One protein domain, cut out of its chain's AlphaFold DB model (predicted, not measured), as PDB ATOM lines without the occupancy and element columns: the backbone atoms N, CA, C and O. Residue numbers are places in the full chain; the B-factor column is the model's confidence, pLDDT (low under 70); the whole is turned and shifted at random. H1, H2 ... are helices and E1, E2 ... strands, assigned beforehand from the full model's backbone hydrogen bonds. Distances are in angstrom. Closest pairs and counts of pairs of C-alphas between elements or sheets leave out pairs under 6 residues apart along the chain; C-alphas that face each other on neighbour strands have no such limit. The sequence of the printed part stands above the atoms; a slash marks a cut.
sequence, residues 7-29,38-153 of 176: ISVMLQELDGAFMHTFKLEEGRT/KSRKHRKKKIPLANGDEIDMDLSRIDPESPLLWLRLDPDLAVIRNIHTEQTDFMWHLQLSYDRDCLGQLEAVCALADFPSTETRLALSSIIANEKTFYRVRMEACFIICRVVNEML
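This is residues 7 to 29 and 38 to 153 of the 176 residues of an uncharacterized protein of Protopolystoma xenopodis (UniProt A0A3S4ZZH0). A twisted three-stranded sheet, E2, E1 and E5, has a four-helix bundle packed on its strand E5 through H1, with H3 and H4 on the bundle's far side. A small hairpin, E3 and E4, sits near the end of the sheet where E1 turns into E2. The printed part has 139 residues, with five named strands followed by four named helices; both sheets, E2 E1 E5 and E3 E4, are antiparallel and the class is mixed. The whole is compact, with a radius of gyration of the C-alphas of 15.7 A and spans of 43 by 40 by 27 A.

Inner strand E1, residues 7 to 13, has antiparallel neighbours E2, residues 16 to 23, and E5, residues 68 to 73. E1 and E2 form a hairpin, with N 9 and O 20 within hydrogen-bond range at 2.8 A; between E1 and E5, N 10 and O 72 are within hydrogen-bond range at 2.8 A. In the hairpin of E3, residues 44 to 48, and E4, residues 54 to 58, N 47 and O 55 are 2.8 A apart. The closest C-alphas of E2 and E3, Gly 16 and Pro 48, are 5.1 A apart. H1, residues 89 to 98, is on the larger sheet, over E5, its closest C-alphas Met 91 and Trp 70 5.0 A apart. H2, residues 102 to 114, only just grazes that sheet, with residues 103 to 107. The up and down bundle, each helix running against the one before, is completed by H3, residues 118 to 129, and H4, residues 135 to 152. H1 and H2 touch at Leu 96 and Gln 105, closest C-alphas 4.8 A, a shallow tilt of 28 degrees. H2 and H4 touch at Leu 106 and Val 137, 5.3 A between these closest C-alphas. H3 and H4 touch at Ile 128 and Arg 138, closest C-alphas 4.7 A. Every O i to N i+4 pair is within hydrogen-bond range in H1, H3 and H4, and 7 of 9 in H2.

E1 begins at C-alpha 7, (177.531, 210.807, 227.404). E2 is 23.3 A long and H4 25.5 A, ending at C-alpha 152, (181.983, 193.812, 260.766).

Residues 30 to 37 are not printed, with 26.5 A between C-alphas 29 and 38. The link from E5 to H1, residues 74 to 88, is long. No printed residue has pLDDT under 70.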
ATOM      1  N   ILE A   7     176.959 211.357 226.183       93.75
ATOM      2  CA  ILE A   7     177.531 210.807 227.404       93.75
ATOM      3  C   ILE A   7     178.475 209.668 227.028       93.75
ATOM      4  O   ILE A   7     178.228 208.935 226.062       93.75
ATOM      5  N   SER A   8     179.548 209.525 227.796       95.38
ATOM      6  CA  SER A   8     180.539 208.476 227.594       95.38
ATOM      7  C   SER A   8     180.487 207.447 228.719       95.38
ATOM      8  O   SER A   8     180.176 207.767 229.863       95.38
ATOM      9  N   VAL A   9     180.775 206.197 228.387       95.94
ATOM     10  CA  VAL A   9     180.889 205.068 229.308       95.94
ATOM     11  C   VAL A   9     182.174 204.332 228.975       95.94
ATOM     12  O   VAL A   9     182.395 203.967 227.824       95.94
ATOM     13  N   MET A  10     183.013 204.119 229.978       96.31
ATOM     14  CA  MET A  10     184.219 203.314 229.870       96.31
ATOM     15  C   MET A  10     183.920 201.911 230.377       96.31
ATOM     16  O   MET A  10     183.409 201.760 231.487       96.31
ATOM     17  N   LEU A  11     184.238 200.898 229.581       96.88
ATOM     18  CA  LEU A  11     184.240 199.504 230.001       96.88
ATOM     19  C   LEU A  11     185.689 199.051 230.118       96.88
ATOM     20  O   LEU A  11     186.407 199.016 229.118       96.88
ATOM     21  N   GLN A  12     186.125 198.701 231.325       96.50
ATOM     22  CA  GLN A  12     187.375 197.981 231.483       96.50
ATOM     23  C   GLN A  12     187.082 196.498 231.291       96.50
ATOM     24  O   GLN A  12     186.366 195.873 232.074       96.50
ATOM     25  N   GLU A  13     187.672 195.928 230.254       95.44
ATOM     26  CA  GLU A  13     187.506 194.541 229.859       95.44
ATOM     27  C   GLU A  13     188.836 193.767 229.963       95.44
ATOM     28  O   GLU A  13     189.890 194.323 230.288       95.44
ATOM     29  N   LEU A  14     188.797 192.464 229.661       93.94
ATOM     30  CA  LEU A  14     189.962 191.570 229.697       93.94
ATOM     31  C   LEU A  14     191.076 191.906 228.693       93.94
ATOM     32  O   LEU A  14     192.183 191.390 228.862       93.94
ATOM     33  N   ASP A  15     190.785 192.640 227.616       93.19
ATOM     34  CA  ASP A  15     191.765 193.042 226.593       93.19
ATOM     35  C   ASP A  15     192.065 194.551 226.607       93.19
ATOM     36  O   ASP A  15     192.828 195.025 225.765       93.19
ATOM     37  N   GLY A  16     191.507 195.312 227.554       94.06
ATOM     38  CA  GLY A  16     191.754 196.749 227.665       94.06
ATOM     39  C   GLY A  16     190.538 197.555 228.100       94.06
ATOM     40  O   GLY A  16     189.473 197.009 228.382       94.06
ATOM     41  N   ALA A  17     190.715 198.873 228.143       94.69
ATOM     42  CA  ALA A  17     189.632 199.820 228.364       94.69
ATOM     43  C   ALA A  17     189.051 200.300 227.032       94.69
ATOM     44  O   ALA A  17     189.787 200.740 226.146       94.69
ATOM     45  N   PHE A  18     187.727 200.262 226.916       96.19
ATOM     46  CA  PHE A  18     186.999 200.664 225.720       96.19
ATOM     47  C   PHE A  18     185.998 201.769 226.054       96.19
ATOM     48  O   PHE A  18     185.189 201.650 226.974       96.19
ATOM     49  N   MET A  19     186.062 202.867 225.300       96.00
ATOM     50  CA  MET A  19     185.195 204.033 225.477       96.00
ATOM     51  C   MET A  19     184.009 203.977 224.518       96.00
ATOM     52  O   MET A  19     184.171 204.018 223.299       96.00
ATOM     53  N   HIS A  20     182.803 203.966 225.072       96.56
ATOM     54  CA  HIS A  20     181.545 204.050 224.342       96.56
ATOM     55  C   HIS A  20     180.950 205.438 224.526       96.56
ATOM     56  O   HIS A  20     180.686 205.850 225.648       96.56
ATOM     57  N   THR A  21     180.693 206.157 223.436       95.50
ATOM     58  CA  THR A  21     180.011 207.457 223.491       95.50
ATOM     59  C   THR A  21     178.699 207.371 222.737       95.50
ATOM     60  O   THR A  21     178.664 206.947 221.583       95.50
ATOM     61  N   PHE A  22     177.613 207.782 223.379       92.88
ATOM     62  CA  PHE A  22     176.285 207.785 222.777       92.88
ATOM     63  C   PHE A  22     175.506 209.027 223.186       92.88
ATOM     64  O   PHE A  22     175.789 209.666 224.195       92.88
ATOM     65  N   LYS A  23     174.512 209.386 222.375       91.94
ATOM     66  CA  LYS A  23     173.619 210.503 222.674       91.94
ATOM     67  C   LYS A  23     172.448 210.027 223.522       91.94
ATOM     68  O   LYS A  23     171.837 208.998 223.221       91.94
ATOM     69  N   LEU A  24     172.156 210.797 224.562       90.81
ATOM     70  CA  LEU A  24     170.947 210.667 225.356       90.81
ATOM     71  C   LEU A  24     169.779 211.292 224.598       90.81
ATOM     72  O   LEU A  24     169.873 212.409 224.083       90.81
ATOM     73  N   GLU A  25     168.698 210.529 224.507       88.62
ATOM     74  CA  GLU A  25     167.432 210.957 223.920       88.62
ATOM     75  C   GLU A  25     166.512 211.487 225.027       88.62
ATOM     76  O   GLU A  25     166.800 211.345 226.217       88.62
ATOM     77  N   GLU A  26     165.408 212.132 224.658       88.19
ATOM     78  CA  GLU A  26     164.460 212.604 225.663       88.19
ATOM     79  C   GLU A  26     163.813 211.430 226.409       88.19
ATOM     80  O   GLU A  26     163.242 210.519 225.812       88.19
ATOM     81  N   GLY A  27     163.859 211.481 227.742       86.81
ATOM     82  CA  GLY A  27     163.227 210.483 228.602       86.81
ATOM     83  C   GLY A  27     164.177 209.362 229.025       86.81
ATOM     84  O   GLY A  27     165.359 209.594 229.272       86.81
ATOM     85  N   ARG A  28     163.638 208.150 229.202       87.94
ATOM     86  CA  ARG A  28     164.399 206.981 229.660       87.94
ATOM     87  C   ARG A  28     164.936 206.211 228.459       87.94
ATOM     88  O   ARG A  28     164.161 205.641 227.698       87.94
ATOM     89  N   THR A  29     166.256 206.134 228.339       87.94
ATOM     90  CA  THR A  29     166.937 205.336 227.312       87.94
ATOM     91  C   THR A  29     167.482 204.042 227.921       87.94
ATOM     92  O   THR A  29     167.997 204.048 229.036       87.94
ATOM     93  N   LYS A  38     187.079 189.019 224.068       89.12
ATOM     94  CA  LYS A  38     186.465 187.687 224.119       89.12
ATOM     95  C   LYS A  38     186.347 187.214 225.564       89.12
ATOM     96  O   LYS A  38     187.233 187.474 226.380       89.12
ATOM     97  N   SER A  39     185.304 186.437 225.837       83.69
ATOM     98  CA  SER A  39     185.133 185.695 227.085       83.69
ATOM     99  C   SER A  39     186.378 184.859 227.399       83.69
ATOM    100  O   SER A  39     187.108 184.406 226.501       83.69
ATOM    101  N   ARG A  40     186.677 184.687 228.688       80.38
ATOM    102  CA  ARG A  40     187.952 184.085 229.088       80.38
ATOM    103  C   ARG A  40     187.994 182.593 228.757       80.38
ATOM    104  O   ARG A  40     187.042 181.858 228.977       80.38
ATOM    105  N   LYS A  41     189.166 182.116 228.331       80.69
ATOM    106  CA  LYS A  41     189.457 180.672 228.214       80.69
ATOM    107  C   LYS A  41     190.257 180.119 229.394       80.69
ATOM    108  O   LYS A  41     190.272 178.914 229.622       80.69
ATOM    109  N   HIS A  42     190.938 180.991 230.136       83.62
ATOM    110  CA  HIS A  42     191.868 180.618 231.199       83.62
ATOM    111  C   HIS A  42     191.537 181.350 232.497       83.62
ATOM    112  O   HIS A  42     191.055 182.479 232.475       83.62
ATOM    113  N   ARG A  43     191.827 180.709 233.637       86.56
ATOM    114  CA  ARG A  43     191.587 181.273 234.977       86.56
ATOM    115  C   ARG A  43     192.521 182.436 235.312       86.56
ATOM    116  O   ARG A  43     192.197 183.222 236.185       86.56
ATOM    117  N   LYS A  44     193.667 182.542 234.646       91.38
ATOM    118  CA  LYS A  44     194.601 183.657 234.806       91.38
ATOM    119  C   LYS A  44     194.871 184.290 233.456       91.38
ATOM    120  O   LYS A  44     194.979 183.568 232.461       91.38
ATOM    121  N   LYS A  45     194.980 185.613 233.433       92.50
ATOM    122  CA  LYS A  45     195.300 186.374 232.228       92.50
ATOM    123  C   LYS A  45     196.070 187.633 232.606       92.50
ATOM    124  O   LYS A  45     195.773 188.242 233.632       92.50
ATOM    125  N   LYS A  46     197.020 188.008 231.752       93.81
ATOM    126  CA  LYS A  46     197.669 189.313 231.800       93.81
ATOM    127  C   LYS A  46     196.775 190.328 231.091       93.81
ATOM    128  O   LYS A  46     196.457 190.128 229.919       93.81
ATOM    129  N   ILE A  47     196.321 191.345 231.811       93.00
ATOM    130  CA  ILE A  47     195.309 192.298 231.347       93.00
ATOM    131  C   ILE A  47     195.945 193.679 231.219       93.00
ATOM    132  O   ILE A  47     196.502 194.163 232.208       93.00
ATOM    133  N   PRO A  48     195.864 194.319 230.040       93.62
ATOM    134  CA  PRO A  48     196.271 195.704 229.882       93.62
ATOM    135  C   PRO A  48     195.212 196.639 230.478       93.62
ATOM    136  O   PRO A  48     194.008 196.491 230.253       93.62
ATOM    137  N   LEU A  49     195.662 197.621 231.244       90.00
ATOM    138  CA  LEU A  49     194.827 198.647 231.855       90.00
ATOM    139  C   LEU A  49     194.859 199.943 231.034       90.00
ATOM    140  O   LEU A  49     195.782 200.181 230.255       90.00
ATOM    141  N   ALA A  50     193.871 200.819 231.245       84.06
ATOM    142  CA  ALA A  50     193.776 202.118 230.561       84.06
ATOM    143  C   ALA A  50     195.031 203.001 230.710       84.06
ATOM    144  O   ALA A  50     195.325 203.830 229.854       84.06
ATOM    145  N   ASN A  51     195.777 202.826 231.801       82.62
ATOM    146  CA  ASN A  51     196.991 203.578 232.105       82.62
ATOM    147  C   ASN A  51     198.270 202.981 231.482       82.62
ATOM    148  O   ASN A  51     199.351 203.517 231.716       82.62
ATOM    149  N   GLY A  52     198.164 201.880 230.730       85.38
ATOM    150  CA  GLY A  52     199.298 201.175 230.126       85.38
ATOM    151  C   GLY A  52     199.987 200.153 231.035       85.38
ATOM    152  O   GLY A  52     200.921 199.494 230.581       85.38
ATOM    153  N   ASP A  53     199.537 199.986 232.285       88.62
ATOM    154  CA  ASP A  53     200.014 198.898 233.142       88.62
ATOM    155  C   ASP A  53     199.463 197.552 232.637       88.62
ATOM    156  O   ASP A  53     198.349 197.468 232.120       88.62
ATOM    157  N   GLU A  54     200.218 196.473 232.847       92.44
ATOM    158  CA  GLU A  54     199.749 195.107 232.613       92.44
ATOM    159  C   GLU A  54     199.721 194.333 233.930       92.44
ATOM    160  O   GLU A  54     200.742 194.227 234.616       92.44
ATOM    161  N   ILE A  55     198.565 193.765 234.272       92.44
ATOM    162  CA  ILE A  55     198.359 193.057 235.539       92.44
ATOM    163  C   ILE A  55     198.044 191.582 235.316       92.44
ATOM    164  O   ILE A  55     197.229 191.228 234.467       92.44
ATOM    165  N   ASP A  56     198.663 190.705 236.101       92.75
ATOM    166  CA  ASP A  56     198.291 189.292 236.142       92.75
ATOM    167  C   ASP A  56     197.094 189.108 237.081       92.75
ATOM    168  O   ASP A  56     197.226 189.202 238.301       92.75
ATOM    169  N   MET A  57     195.916 188.840 236.516       91.44
ATOM    170  CA  MET A  57     194.671 188.730 237.278       91.44
ATOM    171  C   MET A  57     194.188 187.281 237.387       91.44
ATOM    172  O   MET A  57     194.200 186.530 236.407       91.44
ATOM    173  N   ASP A  58     193.723 186.896 238.580       90.81
ATOM    174  CA  ASP A  58     192.925 185.685 238.783       90.81
ATOM    175  C   ASP A  58     191.453 185.987 238.485       90.81
ATOM    176  O   ASP A  58     190.826 186.822 239.130       90.81
ATOM    177  N   LEU A  59     190.908 185.295 237.492       88.44
ATOM    178  CA  LEU A  59     189.563 185.502 236.972       88.44
ATOM    179  C   LEU A  59     188.530 184.560 237.590       88.44
ATOM    180  O   LEU A  59     187.408 184.488 237.106       88.44
ATOM    181  N   SER A  60     188.876 183.812 238.638       88.38
ATOM    182  CA  SER A  60     187.966 182.854 239.285       88.38
ATOM    183  C   SER A  60     186.635 183.457 239.749       88.38
ATOM    184  O   SER A  60     185.629 182.754 239.708       88.38
ATOM    185  N   ARG A  61     186.617 184.737 240.144       84.75
ATOM    186  CA  ARG A  61     185.416 185.462 240.610       84.75
ATOM    187  C   ARG A  61     184.604 186.141 239.507       84.75
ATOM    188  O   ARG A  61     183.499 186.595 239.775       84.75
ATOM    189  N   ILE A  62     185.140 186.229 238.294       86.31
ATOM    190  CA  ILE A  62     184.461 186.871 237.162       86.31
ATOM    191  C   ILE A  62     183.565 185.824 236.489       86.31
ATOM    192  O   ILE A  62     183.877 184.632 236.526       86.31
ATOM    193  N   ASP A  63     182.492 186.216 235.817       88.00
ATOM    194  CA  ASP A  63     181.708 185.300 234.977       88.00
ATOM    195  C   ASP A  63     182.565 184.799 233.788       88.00
ATOM    196  O   ASP A  63     183.164 185.622 233.096       88.00
ATOM    197  N   PRO A  64     182.718 183.478 233.555       87.75
ATOM    198  CA  PRO A  64     183.444 182.957 232.396       87.75
ATOM    199  C   PRO A  64     182.970 183.521 231.056       87.75
ATOM    200  O   PRO A  64     183.805 183.710 230.170       87.75
ATOM    201  N   GLU A  65     181.674 183.810 230.935       89.06
ATOM    202  CA  GLU A  65     181.043 184.267 229.699       89.06
ATOM    203  C   GLU A  65     181.139 185.787 229.513       89.06
ATOM    204  O   GLU A  65     181.052 186.267 228.381       89.06
ATOM    205  N   SER A  66     181.405 186.545 230.582       90.69
ATOM    206  CA  SER A  66     181.546 188.001 230.527       90.69
ATOM    207  C   SER A  66     183.015 188.435 230.546       90.69
ATOM    208  O   SER A  66     183.770 188.061 231.447       90.69
ATOM    209  N   PRO A  67     183.457 189.269 229.591       94.19
ATOM    210  CA  PRO A  67     184.795 189.842 229.617       94.19
ATOM    211  C   PRO A  67     184.897 191.144 230.436       94.19
ATOM    212  O   PRO A  67     185.963 191.760 230.454       94.19
ATOM    213  N   LEU A  68     183.812 191.600 231.070       94.88
ATOM    214  CA  LEU A  68     183.765 192.880 231.777       94.88
ATOM    215  C   LEU A  68     184.381 192.776 233.182       94.88
ATOM    216  O   LEU A  68     184.038 191.875 233.949       94.88
ATOM    217  N   LEU A  69     185.256 193.725 233.530       95.31
ATOM    218  CA  LEU A  69     185.872 193.841 234.855       95.31
ATOM    219  C   LEU A  69     185.209 194.916 235.714       95.31
ATOM    220  O   LEU A  69     184.837 194.639 236.846       95.31
ATOM    221  N   TRP A  70     185.077 196.133 235.190       96.25
ATOM    222  CA  TRP A  70     184.315 197.227 235.798       96.25
ATOM    223  C   TRP A  70     183.919 198.241 234.727       96.25
ATOM    224  O   TRP A  70     184.466 198.243 233.622       96.25
ATOM    225  N   LEU A  71     182.963 199.106 235.050       96.31
ATOM    226  CA  LEU A  71     182.546 200.205 234.191       96.31
ATOM    227  C   LEU A  71     182.677 201.543 234.903       96.31
ATOM    228  O   LEU A  71     182.578 201.627 236.124       96.31
ATOM    229  N   ARG A  72     182.827 202.608 234.119       95.69
ATOM    230  CA  ARG A  72     182.729 203.988 234.590       95.69
ATOM    231  C   ARG A  72     181.820 204.807 233.701       95.69
ATOM    232  O   ARG A  72     181.961 204.798 232.481       95.69
ATOM    233  N   LEU A  73     180.897 205.545 234.309       94.94
ATOM    234  CA  LEU A  73     179.998 206.438 233.584       94.94
ATOM    235  C   LEU A  73     180.547 207.870 233.620       94.94
ATOM    236  O   LEU A  73     180.783 208.408 234.693       94.94
ATOM    237  N   ASP A  74     180.638 208.514 232.458       94.62
ATOM    238  CA  ASP A  74     181.149 209.881 232.249       94.62
ATOM    239  C   ASP A  74     182.481 210.141 232.970       94.62
ATOM    240  O   ASP A  74     182.556 211.021 233.830       94.62
ATOM    241  N   PRO A  75     183.535 209.358 232.663       93.75
ATOM    242  CA  PRO A  75     184.837 209.536 233.304       93.75
ATOM    243  C   PRO A  75     185.424 210.936 233.060       93.75
ATOM    244  O   PRO A  75     186.130 211.448 233.922       93.75
ATOM    245  N   ASP A  76     185.070 211.574 231.940       92.25
ATOM    246  CA  ASP A  76     185.546 212.905 231.549       92.25
ATOM    247  C   ASP A  76     184.744 214.061 232.181       92.25
ATOM    248  O   ASP A  76     185.041 215.228 231.924       92.25
ATOM    249  N   LEU A  77     183.724 213.756 233.000       92.94
ATOM    250  CA  LEU A  77     182.830 214.732 233.639       92.94
ATOM    251  C   LEU A  77     182.219 215.744 232.653       92.94
ATOM    252  O   LEU A  77     182.121 216.941 232.939       92.94
ATOM    253  N   ALA A  78     181.796 215.272 231.481       92.25
ATOM    254  CA  ALA A  78     181.238 216.120 230.435       92.25
ATOM    255  C   ALA A  78     179.877 216.724 230.826       92.25
ATOM    256  O   ALA A  78     179.461 217.735 230.252       92.25
ATOM    257  N   VAL A  79     179.169 216.117 231.787       91.62
ATOM    258  CA  VAL A  79     177.822 216.529 232.196       91.62
ATOM    259  C   VAL A  79     177.740 216.719 233.710       91.62
ATOM    260  O   VAL A  79     178.126 215.855 234.491       91.62
ATOM    261  N   ILE A  80     177.143 217.832 234.154       92.06
ATOM    262  CA  ILE A  80     176.797 218.027 235.571       92.06
ATOM    263  C   ILE A  80     175.593 217.143 235.895       92.06
ATOM    264  O   ILE A  80     174.478 217.409 235.445       92.06
ATOM    265  N   ARG A  81     175.816 216.079 236.669       89.81
ATOM    266  CA  ARG A  81     174.790 215.077 236.978       89.81
ATOM    267  C   ARG A  81     175.048 214.360 238.299       89.81
ATOM    268  O   ARG A  81     176.129 214.450 238.868       89.81
ATOM    269  N   ASN A  82     174.040 213.616 238.742       90.75
ATOM    270  CA  ASN A  82     174.180 212.582 239.761       90.75
ATOM    271  C   ASN A  82     174.122 211.212 239.065       90.75
ATOM    272  O   ASN A  82     173.301 211.011 238.165       90.75
ATOM    273  N   ILE A  83     175.025 210.310 239.439       90.38
ATOM    274  CA  ILE A  83     175.202 208.994 238.836       90.38
ATOM    275  C   ILE A  83     174.961 207.957 239.924       90.38
ATOM    276  O   ILE A  83     175.613 207.999 240.961       90.38
ATOM    277  N   HIS A  84     174.064 207.013 239.653       91.25
ATOM    278  CA  HIS A  84     173.918 205.804 240.455       91.25
ATOM    279  C   HIS A  84     174.378 204.611 239.620       91.25
ATOM    280  O   HIS A  84     173.869 204.400 238.515       91.25
ATOM    281  N   THR A  85     175.358 203.871 240.126       92.12
ATOM    282  CA  THR A  85     175.976 202.709 239.482       92.12
ATOM    283  C   THR A  85     175.853 201.510 240.408       92.12
ATOM    284  O   THR A  85     176.267 201.546 241.562       92.12
ATOM    285  N   GLU A  86     175.292 200.421 239.891       93.50
ATOM    286  CA  GLU A  86     175.236 199.149 240.605       93.50
ATOM    287  C   GLU A  86     176.208 198.186 239.937       93.50
ATOM    288  O   GLU A  86     176.042 197.805 238.779       93.50
ATOM    289  N   GLN A  87     177.257 197.832 240.672       95.00
ATOM    290  CA  GLN A  87     178.237 196.827 240.286       95.00
ATOM    291  C   GLN A  87     178.417 195.860 241.454       95.00
ATOM    292  O   GLN A  87     178.126 196.192 242.607       95.00
ATOM    293  N   THR A  88     178.891 194.655 241.159       94.94
ATOM    294  CA  THR A  88     179.215 193.688 242.213       94.94
ATOM    295  C   THR A  88     180.425 194.155 243.023       94.94
ATOM    296  O   THR A  88     181.252 194.936 242.546       94.94
ATOM    297  N   ASP A  89     180.551 193.651 244.249       95.56
ATOM    298  CA  ASP A  89     181.657 193.959 245.154       95.56
ATOM    299  C   ASP A  89     183.023 193.763 244.481       95.56
ATOM    300  O   ASP A  89     183.883 194.638 244.571       95.56
ATOM    301  N   PHE A  90     183.234 192.655 243.759       95.38
ATOM    302  CA  PHE A  90     184.522 192.383 243.117       95.38
ATOM    303  C   PHE A  90     184.889 193.468 242.089       95.38
ATOM    304  O   PHE A  90     186.057 193.837 241.998       95.38
ATOM    305  N   MET A  91     183.914 194.001 241.342       96.75
ATOM    306  CA  MET A  91     184.149 195.037 240.326       96.75
ATOM    307  C   MET A  91     184.634 196.327 240.989       96.75
ATOM    308  O   MET A  91     185.598 196.934 240.526       96.75
ATOM    309  N   TRP A  92     184.042 196.692 242.131       97.75
ATOM    310  CA  TRP A  92     184.490 197.837 242.922       97.75
ATOM    311  C   TRP A  92     185.886 197.642 243.513       97.75
ATOM    312  O   TRP A  92     186.695 198.567 243.484       97.75
ATOM    313  N   HIS A  93     186.212 196.439 243.994       97.19
ATOM    314  CA  HIS A  93     187.564 196.125 244.465       97.19
ATOM    315  C   HIS A  93     188.603 196.229 243.341       97.19
ATOM    316  O   HIS A  93     189.693 196.769 243.559       97.19
ATOM    317  N   LEU A  94     188.276 195.740 242.140       95.81
ATOM    318  CA  LEU A  94     189.135 195.867 240.964       95.81
ATOM    319  C   LEU A  94     189.320 197.336 240.570       95.81
ATOM    320  O   LEU A  94     190.461 197.775 240.426       95.81
ATOM    321  N   GLN A  95     188.230 198.105 240.480       96.88
ATOM    322  CA  GLN A  95     188.273 199.536 240.181       96.88
ATOM    323  C   GLN A  95     189.131 200.288 241.205       96.88
ATOM    324  O   GLN A  95     190.042 201.013 240.821       96.88
ATOM    325  N   LEU A  96     188.933 200.067 242.508       97.31
ATOM    326  CA  LEU A  96     189.720 200.731 243.551       97.31
ATOM    327  C   LEU A  96     191.219 200.398 243.471       97.31
ATOM    328  O   LEU A  96     192.064 201.255 243.723       97.31
ATOM    329  N   SER A  97     191.553 199.151 243.135       94.19
ATOM    330  CA  SER A  97     192.939 198.672 243.114       94.19
ATOM    331  C   SER A  97     193.714 199.130 241.879       94.19
ATOM    332  O   SER A  97     194.924 199.359 241.963       94.19
ATOM    333  N   TYR A  98     193.034 199.227 240.735       94.12
ATOM    334  CA  TYR A  98     193.679 199.334 239.427       94.12
ATOM    335  C   TYR A  98     193.314 200.592 238.640       94.12
ATOM    336  O   TYR A  98     194.087 200.980 237.762       94.12
ATOM    337  N   ASP A  99     192.206 201.267 238.955       93.06
ATOM    338  CA  ASP A  99     191.930 202.577 238.374       93.06
ATOM    339  C   ASP A  99     192.954 203.594 238.903       93.06
ATOM    340  O   ASP A  99     193.284 203.629 240.094       93.06
ATOM    341  N   ARG A 100     193.507 204.407 238.004       90.81
ATOM    342  CA  ARG A 100     194.435 205.501 238.342       90.81
ATOM    343  C   ARG A 100     193.750 206.857 238.371       90.81
ATOM    344  O   ARG A 100     194.391 207.851 238.705       90.81
ATOM    345  N   ASP A 101     192.468 206.895 238.040       94.00
ATOM    346  CA  ASP A 101     191.649 208.081 238.140       94.00
ATOM    347  C   ASP A 101     191.129 208.260 239.575       94.00
ATOM    348  O   ASP A 101     190.520 207.364 240.166       94.00
ATOM    349  N   CYS A 102     191.370 209.436 240.157       95.44
ATOM    350  CA  CYS A 102     191.004 209.697 241.547       95.44
ATOM    351  C   CYS A 102     189.486 209.744 241.772       95.44
ATOM    352  O   CYS A 102     189.040 209.453 242.879       95.44
ATOM    353  N   LEU A 103     188.692 210.081 240.752       94.56
ATOM    354  CA  LEU A 103     187.232 210.081 240.840       94.56
ATOM    355  C   LEU A 103     186.702 208.652 240.827       94.56
ATOM    356  O   LEU A 103     185.809 208.330 241.600       94.56
ATOM    357  N   GLY A 104     187.287 207.789 239.996       95.56
ATOM    358  CA  GLY A 104     186.924 206.374 239.930       95.56
ATOM    359  C   GLY A 104     187.279 205.638 241.212       95.56
ATOM    360  O   GLY A 104     186.476 204.858 241.718       95.56
ATOM    361  N   GLN A 105     188.442 205.944 241.788       97.25
ATOM    362  CA  GLN A 105     188.809 205.445 243.111       97.25
ATOM    363  C   GLN A 105     187.856 205.954 244.193       97.25
ATOM    364  O   GLN A 105     187.445 205.177 245.047       97.25
ATOM    365  N   LEU A 106     187.485 207.240 244.166       97.19
ATOM    366  CA  LEU A 106     186.553 207.808 245.138       97.19
ATOM    367  C   LEU A 106     185.164 207.159 245.042       97.19
ATOM    368  O   LEU A 106     184.598 206.793 246.067       97.19
ATOM    369  N   GLU A 107     184.646 206.967 243.826       96.56
ATOM    370  CA  GLU A 107     183.388 206.253 243.569       96.56
ATOM    371  C   GLU A 107     183.440 204.834 244.152       96.56
ATOM    372  O   GLU A 107     182.551 204.447 244.908       96.56
ATOM    373  N   ALA A 108     184.522 204.096 243.884       97.88
ATOM    374  CA  ALA A 108     184.702 202.744 244.399       97.88
ATOM    375  C   ALA A 108     184.825 202.700 245.931       97.88
ATOM    376  O   ALA A 108     184.229 201.828 246.559       97.88
ATOM    377  N   VAL A 109     185.545 203.646 246.554       98.00
ATOM    378  CA  VAL A 109     185.619 203.768 248.023       98.00
ATOM    379  C   VAL A 109     184.225 203.947 248.616       98.00
ATOM    380  O   VAL A 109     183.870 203.231 249.549       98.00
ATOM    381  N   CYS A 110     183.434 204.871 248.071       96.75
ATOM    382  CA  CYS A 110     182.085 205.133 248.557       96.75
ATOM    383  C   CYS A 110     181.165 203.920 248.371       96.75
ATOM    384  O   CYS A 110     180.464 203.546 249.306       96.75
ATOM    385  N   ALA A 111     181.197 203.278 247.199       97.38
ATOM    386  CA  ALA A 111     180.367 202.110 246.908       97.38
ATOM    387  C   ALA A 111     180.706 200.910 247.807       97.38
ATOM    388  O   ALA A 111     179.820 200.192 248.263       97.38
ATOM    389  N   LEU A 112     181.989 200.715 248.127       97.62
ATOM    390  CA  LEU A 112     182.449 199.639 249.009       97.62
ATOM    391  C   LEU A 112     181.953 199.758 250.455       97.62
ATOM    392  O   LEU A 112     182.007 198.772 251.194       97.62
ATOM    393  N   ALA A 113     181.426 200.915 250.861       96.31
ATOM    394  CA  ALA A 113     180.798 201.084 252.166       96.31
ATOM    395  C   ALA A 113     179.593 200.151 252.376       96.31
ATOM    396  O   ALA A 113     179.296 199.801 253.513       96.31
ATOM    397  N   ASP A 114     178.933 199.734 251.292       95.69
ATOM    398  CA  ASP A 114     177.768 198.846 251.335       95.69
ATOM    399  C   ASP A 114     178.149 197.354 251.236       95.69
ATOM    400  O   ASP A 114     177.287 196.477 251.292       95.69
ATOM    401  N   PHE A 115     179.450 197.048 251.141       96.62
ATOM    402  CA  PHE A 115     179.990 195.689 251.057       96.62
ATOM    403  C   PHE A 115     180.995 195.416 252.193       96.62
ATOM    404  O   PHE A 115     182.183 195.199 251.927       96.62
ATOM    405  N   PRO A 116     180.582 195.425 253.475       96.56
ATOM    406  CA  PRO A 116     181.495 195.205 254.592       96.56
ATOM    407  C   PRO A 116     182.075 193.783 254.562       96.56
ATOM    408  O   PRO A 116     181.373 192.784 254.711       96.56
ATOM    409  N   SER A 117     183.392 193.681 254.380       96.62
ATOM    410  CA  SER A 117     184.101 192.402 254.343       96.62
ATOM    411  C   SER A 117     185.570 192.561 254.743       96.62
ATOM    412  O   SER A 117     186.128 193.663 254.750       96.62
ATOM    413  N   THR A 118     186.236 191.444 255.053       96.44
ATOM    414  CA  THR A 118     187.689 191.442 255.300       96.44
ATOM    415  C   THR A 118     188.466 191.951 254.087       96.44
ATOM    416  O   THR A 118     189.458 192.653 254.266       96.44
ATOM    417  N   GLU A 119     188.012 191.633 252.874       96.00
ATOM    418  CA  GLU A 119     188.620 192.113 251.631       96.00
ATOM    419  C   GLU A 119     188.492 193.633 251.513       96.00
ATOM    420  O   GLU A 119     189.502 194.317 251.354       96.00
ATOM    421  N   THR A 120     187.287 194.162 251.731       98.06
ATOM    422  CA  THR A 120     186.993 195.599 251.712       98.06
ATOM    423  C   THR A 120     187.873 196.356 252.698       98.06
ATOM    424  O   THR A 120     188.515 197.345 252.348       98.06
ATOM    425  N   ARG A 121     187.982 195.852 253.934       97.75
ATOM    426  CA  ARG A 121     188.853 196.437 254.959       97.75
ATOM    427  C   ARG A 121     190.316 196.472 254.507       97.75
ATOM    428  O   ARG A 121     190.993 197.472 254.717       97.75
ATOM    429  N   LEU A 122     190.824 195.387 253.920       97.81
ATOM    430  CA  LEU A 122     192.211 195.314 253.452       97.81
ATOM    431  C   LEU A 122     192.463 196.243 252.258       97.81
ATOM    432  O   LEU A 122     193.491 196.922 252.234       97.81
ATOM    433  N   ALA A 123     191.525 196.316 251.312       97.94
ATOM    434  CA  ALA A 123     191.603 197.214 250.167       97.94
ATOM    435  C   ALA A 123     191.646 198.683 250.617       97.94
ATOM    436  O   ALA A 123     192.556 199.418 250.234       97.94
ATOM    437  N   LEU A 124     190.739 199.092 251.511       98.31
ATOM    438  CA  LEU A 124     190.718 200.449 252.065       98.31
ATOM    439  C   LEU A 124     191.998 200.766 252.853       98.31
ATOM    440  O   LEU A 124     192.586 201.826 252.652       98.31
ATOM    441  N   SER A 125     192.495 199.838 253.681       98.12
ATOM    442  CA  SER A 125     193.778 200.004 254.386       98.12
ATOM    443  C   SER A 125     194.950 200.226 253.427       98.12
ATOM    444  O   SER A 125     195.790 201.092 253.672       98.12
ATOM    445  N   SER A 126     195.001 199.473 252.324       97.81
ATOM    446  CA  SER A 126     196.024 199.634 251.283       97.81
ATOM    447  C   SER A 126     195.962 201.027 250.649       97.81
ATOM    448  O   SER A 126     196.986 201.693 250.494       97.81
ATOM    449  N   ILE A 127     194.754 201.515 250.357       98.06
ATOM    450  CA  ILE A 127     194.524 202.849 249.790       98.06
ATOM    451  C   ILE A 127     194.975 203.953 250.743       98.06
ATOM    452  O   ILE A 127     195.666 204.875 250.308       98.06
ATOM    453  N   ILE A 128     194.646 203.842 252.032       98.25
ATOM    454  CA  ILE A 128     195.050 204.799 253.073       98.25
ATOM    455  C   ILE A 128     196.579 204.871 253.190       98.25
ATOM    456  O   ILE A 128     197.143 205.967 253.258       98.25
ATOM    457  N   ALA A 129     197.252 203.716 253.180       97.94
ATOM    458  CA  ALA A 129     198.705 203.617 253.315       97.94
ATOM    459  C   ALA A 129     199.476 204.020 252.044       97.94
ATOM    460  O   ALA A 129     200.671 204.310 252.111       97.94
ATOM    461  N   ASN A 130     198.825 204.050 250.879       96.69
ATOM    462  CA  ASN A 130     199.480 204.360 249.616       96.69
ATOM    463  C   ASN A 130     199.681 205.876 249.433       96.69
ATOM    464  O   ASN A 130     198.767 206.608 249.059       96.69
ATOM    465  N   GLU A 131     200.913 206.348 249.621       96.06
ATOM    466  CA  GLU A 131     201.280 207.767 249.495       96.06
ATOM    467  C   GLU A 131     201.045 208.359 248.099       96.06
ATOM    468  O   GLU A 131     200.860 209.570 247.973       96.06
ATOM    469  N   LYS A 132     201.014 207.520 247.055       94.25
ATOM    470  CA  LYS A 132     200.737 207.953 245.678       94.25
ATOM    471  C   LYS A 132     199.250 208.222 245.439       94.25
ATOM    472  O   LYS A 132     198.904 208.850 244.442       94.25
ATOM    473  N   THR A 133     198.374 207.761 246.330       96.56
ATOM    474  CA  THR A 133     196.936 208.004 246.242       96.56
ATOM    475  C   THR A 133     196.607 209.448 246.621       96.56
ATOM    476  O   THR A 133     197.090 209.993 247.623       96.56
ATOM    477  N   PHE A 134     195.715 210.063 245.845       97.69
ATOM    478  CA  PHE A 134     195.225 211.415 246.095       97.69
ATOM    479  C   PHE A 134     194.664 211.571 247.519       97.69
ATOM    480  O   PHE A 134     193.928 210.721 248.018       97.69
ATOM    481  N   TYR A 135     195.000 212.678 248.187       97.62
ATOM    482  CA  TYR A 135     194.725 212.851 249.619       97.62
ATOM    483  C   TYR A 135     193.232 212.747 249.979       97.62
ATOM    484  O   TYR A 135     192.912 212.215 251.038       97.62
ATOM    485  N   ARG A 136     192.311 213.209 249.113       97.88
ATOM    486  CA  ARG A 136     190.862 213.095 249.374       97.88
ATOM    487  C   ARG A 136     190.363 211.660 249.287       97.88
ATOM    488  O   ARG A 136     189.531 211.288 250.098       97.88
ATOM    489  N   VAL A 137     190.897 210.856 248.368       98.38
ATOM    490  CA  VAL A 137     190.564 209.424 248.281       98.38
ATOM    491  C   VAL A 137     191.013 208.716 249.559       98.38
ATOM    492  O   VAL A 137     190.252 207.948 250.135       98.38
ATOM    493  N   ARG A 138     192.216 209.030 250.062       98.50
ATOM    494  CA  ARG A 138     192.710 208.487 251.340       98.50
ATOM    495  C   ARG A 138     191.856 208.914 252.530       98.50
ATOM    496  O   ARG A 138     191.540 208.091 253.378       98.50
ATOM    497  N   MET A 139     191.485 210.191 252.583       98.50
ATOM    498  CA  MET A 139     190.611 210.727 253.627       98.50
ATOM    499  C   MET A 139     189.248 210.030 253.624       98.50
ATOM    500  O   MET A 139     188.796 209.595 254.679       98.50
ATOM    501  N   GLU A 140     188.633 209.873 252.453       98.50
ATOM    502  CA  GLU A 140     187.358 209.167 252.324       98.50
ATOM    503  C   GLU A 140     187.497 207.698 252.733       98.50
ATOM    504  O   GLU A 140     186.706 207.195 253.526       98.50
ATOM    505  N   ALA A 141     188.568 207.029 252.298       98.44
ATOM    506  CA  ALA A 141     188.845 205.652 252.687       98.44
ATOM    507  C   ALA A 141     188.975 205.491 254.211       98.44
ATOM    508  O   ALA A 141     188.499 204.492 254.747       98.44
ATOM    509  N   CYS A 142     189.542 206.474 254.928       98.31
ATOM    510  CA  CYS A 142     189.564 206.484 256.396       98.31
ATOM    511  C   CYS A 142     188.156 206.546 257.011       98.31
ATOM    512  O   CYS A 142     187.894 205.875 258.008       98.31
ATOM    513  N   PHE A 143     187.237 207.329 256.443       98.00
ATOM    514  CA  PHE A 143     185.860 207.375 256.940       98.00
ATOM    515  C   PHE A 143     185.123 206.063 256.662       98.00
ATOM    516  O   PHE A 143     184.499 205.494 257.562       98.00
ATOM    517  N   ILE A 144     185.247 205.545 255.438       98.12
ATOM    518  CA  ILE A 144     184.567 204.315 255.036       98.12
ATOM    519  C   ILE A 144     185.112 203.099 255.784       98.12
ATOM    520  O   ILE A 144     184.324 202.269 256.232       98.12
ATOM    521  N   ILE A 145     186.427 202.991 256.009       97.62
ATOM    522  CA  ILE A 145     186.981 201.844 256.740       97.62
ATOM    523  C   ILE A 145     186.470 201.792 258.182       97.62
ATOM    524  O   ILE A 145     186.206 200.703 258.684       97.62
ATOM    525  N   CYS A 146     186.266 202.940 258.840       96.62
ATOM    526  CA  CYS A 146     185.653 202.982 260.166       96.62
ATOM    527  C   CYS A 146     184.226 202.425 260.139       96.62
ATOM    528  O   CYS A 146     183.881 201.603 260.985       96.62
ATOM    529  N   ARG A 147     183.416 202.827 259.150       95.50
ATOM    530  CA  ARG A 147     182.059 202.294 258.959       95.50
ATOM    531  C   ARG A 147     182.090 200.781 258.721       95.50
ATOM    532  O   ARG A 147     181.437 200.048 259.455       95.50
ATOM    533  N   VAL A 148     182.913 200.319 257.779       96.12
ATOM    534  CA  VAL A 148     183.067 198.893 257.448       96.12
ATOM    535  C   VAL A 148     183.483 198.081 258.671       96.12
ATOM    536  O   VAL A 148     182.878 197.056 258.965       96.12
ATOM    537  N   VAL A 149     184.490 198.534 259.424       94.75
ATOM    538  CA  VAL A 149     184.947 197.832 260.632       94.75
ATOM    539  C   VAL A 149     183.837 197.764 261.678       94.75
ATOM    540  O   VAL A 149     183.644 196.701 262.261       94.75
ATOM    541  N   ASN A 150     183.086 198.846 261.889       93.88
ATOM    542  CA  ASN A 150     181.977 198.859 262.843       93.88
ATOM    543  C   ASN A 150     180.860 197.882 262.456       93.88
ATOM    544  O   ASN A 150     180.323 197.211 263.330       93.88
ATOM    545  N   GLU A 151     180.540 197.766 261.166       93.00
ATOM    546  CA  GLU A 151     179.550 196.804 260.660       93.00
ATOM    547  C   GLU A 151     180.048 195.351 260.738       93.00
ATOM    548  O   GLU A 151     179.262 194.429 260.948       93.00
ATOM    549  N   MET A 152     181.362 195.132 260.615       88.81
ATOM    550  CA  MET A 152     181.983 193.812 260.766       88.81
ATOM    551  C   MET A 152     182.090 193.342 262.224       88.81
ATOM    552  O   MET A 152     182.271 192.144 262.465       88.81
ATOM    553  N   LEU A 153     182.045 194.255 263.200       82.38
ATOM    554  CA  LEU A 153     182.092 193.884 264.608       82.38
ATOM    555  C   LEU A 153     180.763 193.222 265.006       82.38
ATOM    556  O   LEU A 153     179.694 193.786 264.772       82.38
TER     557      LEU A 153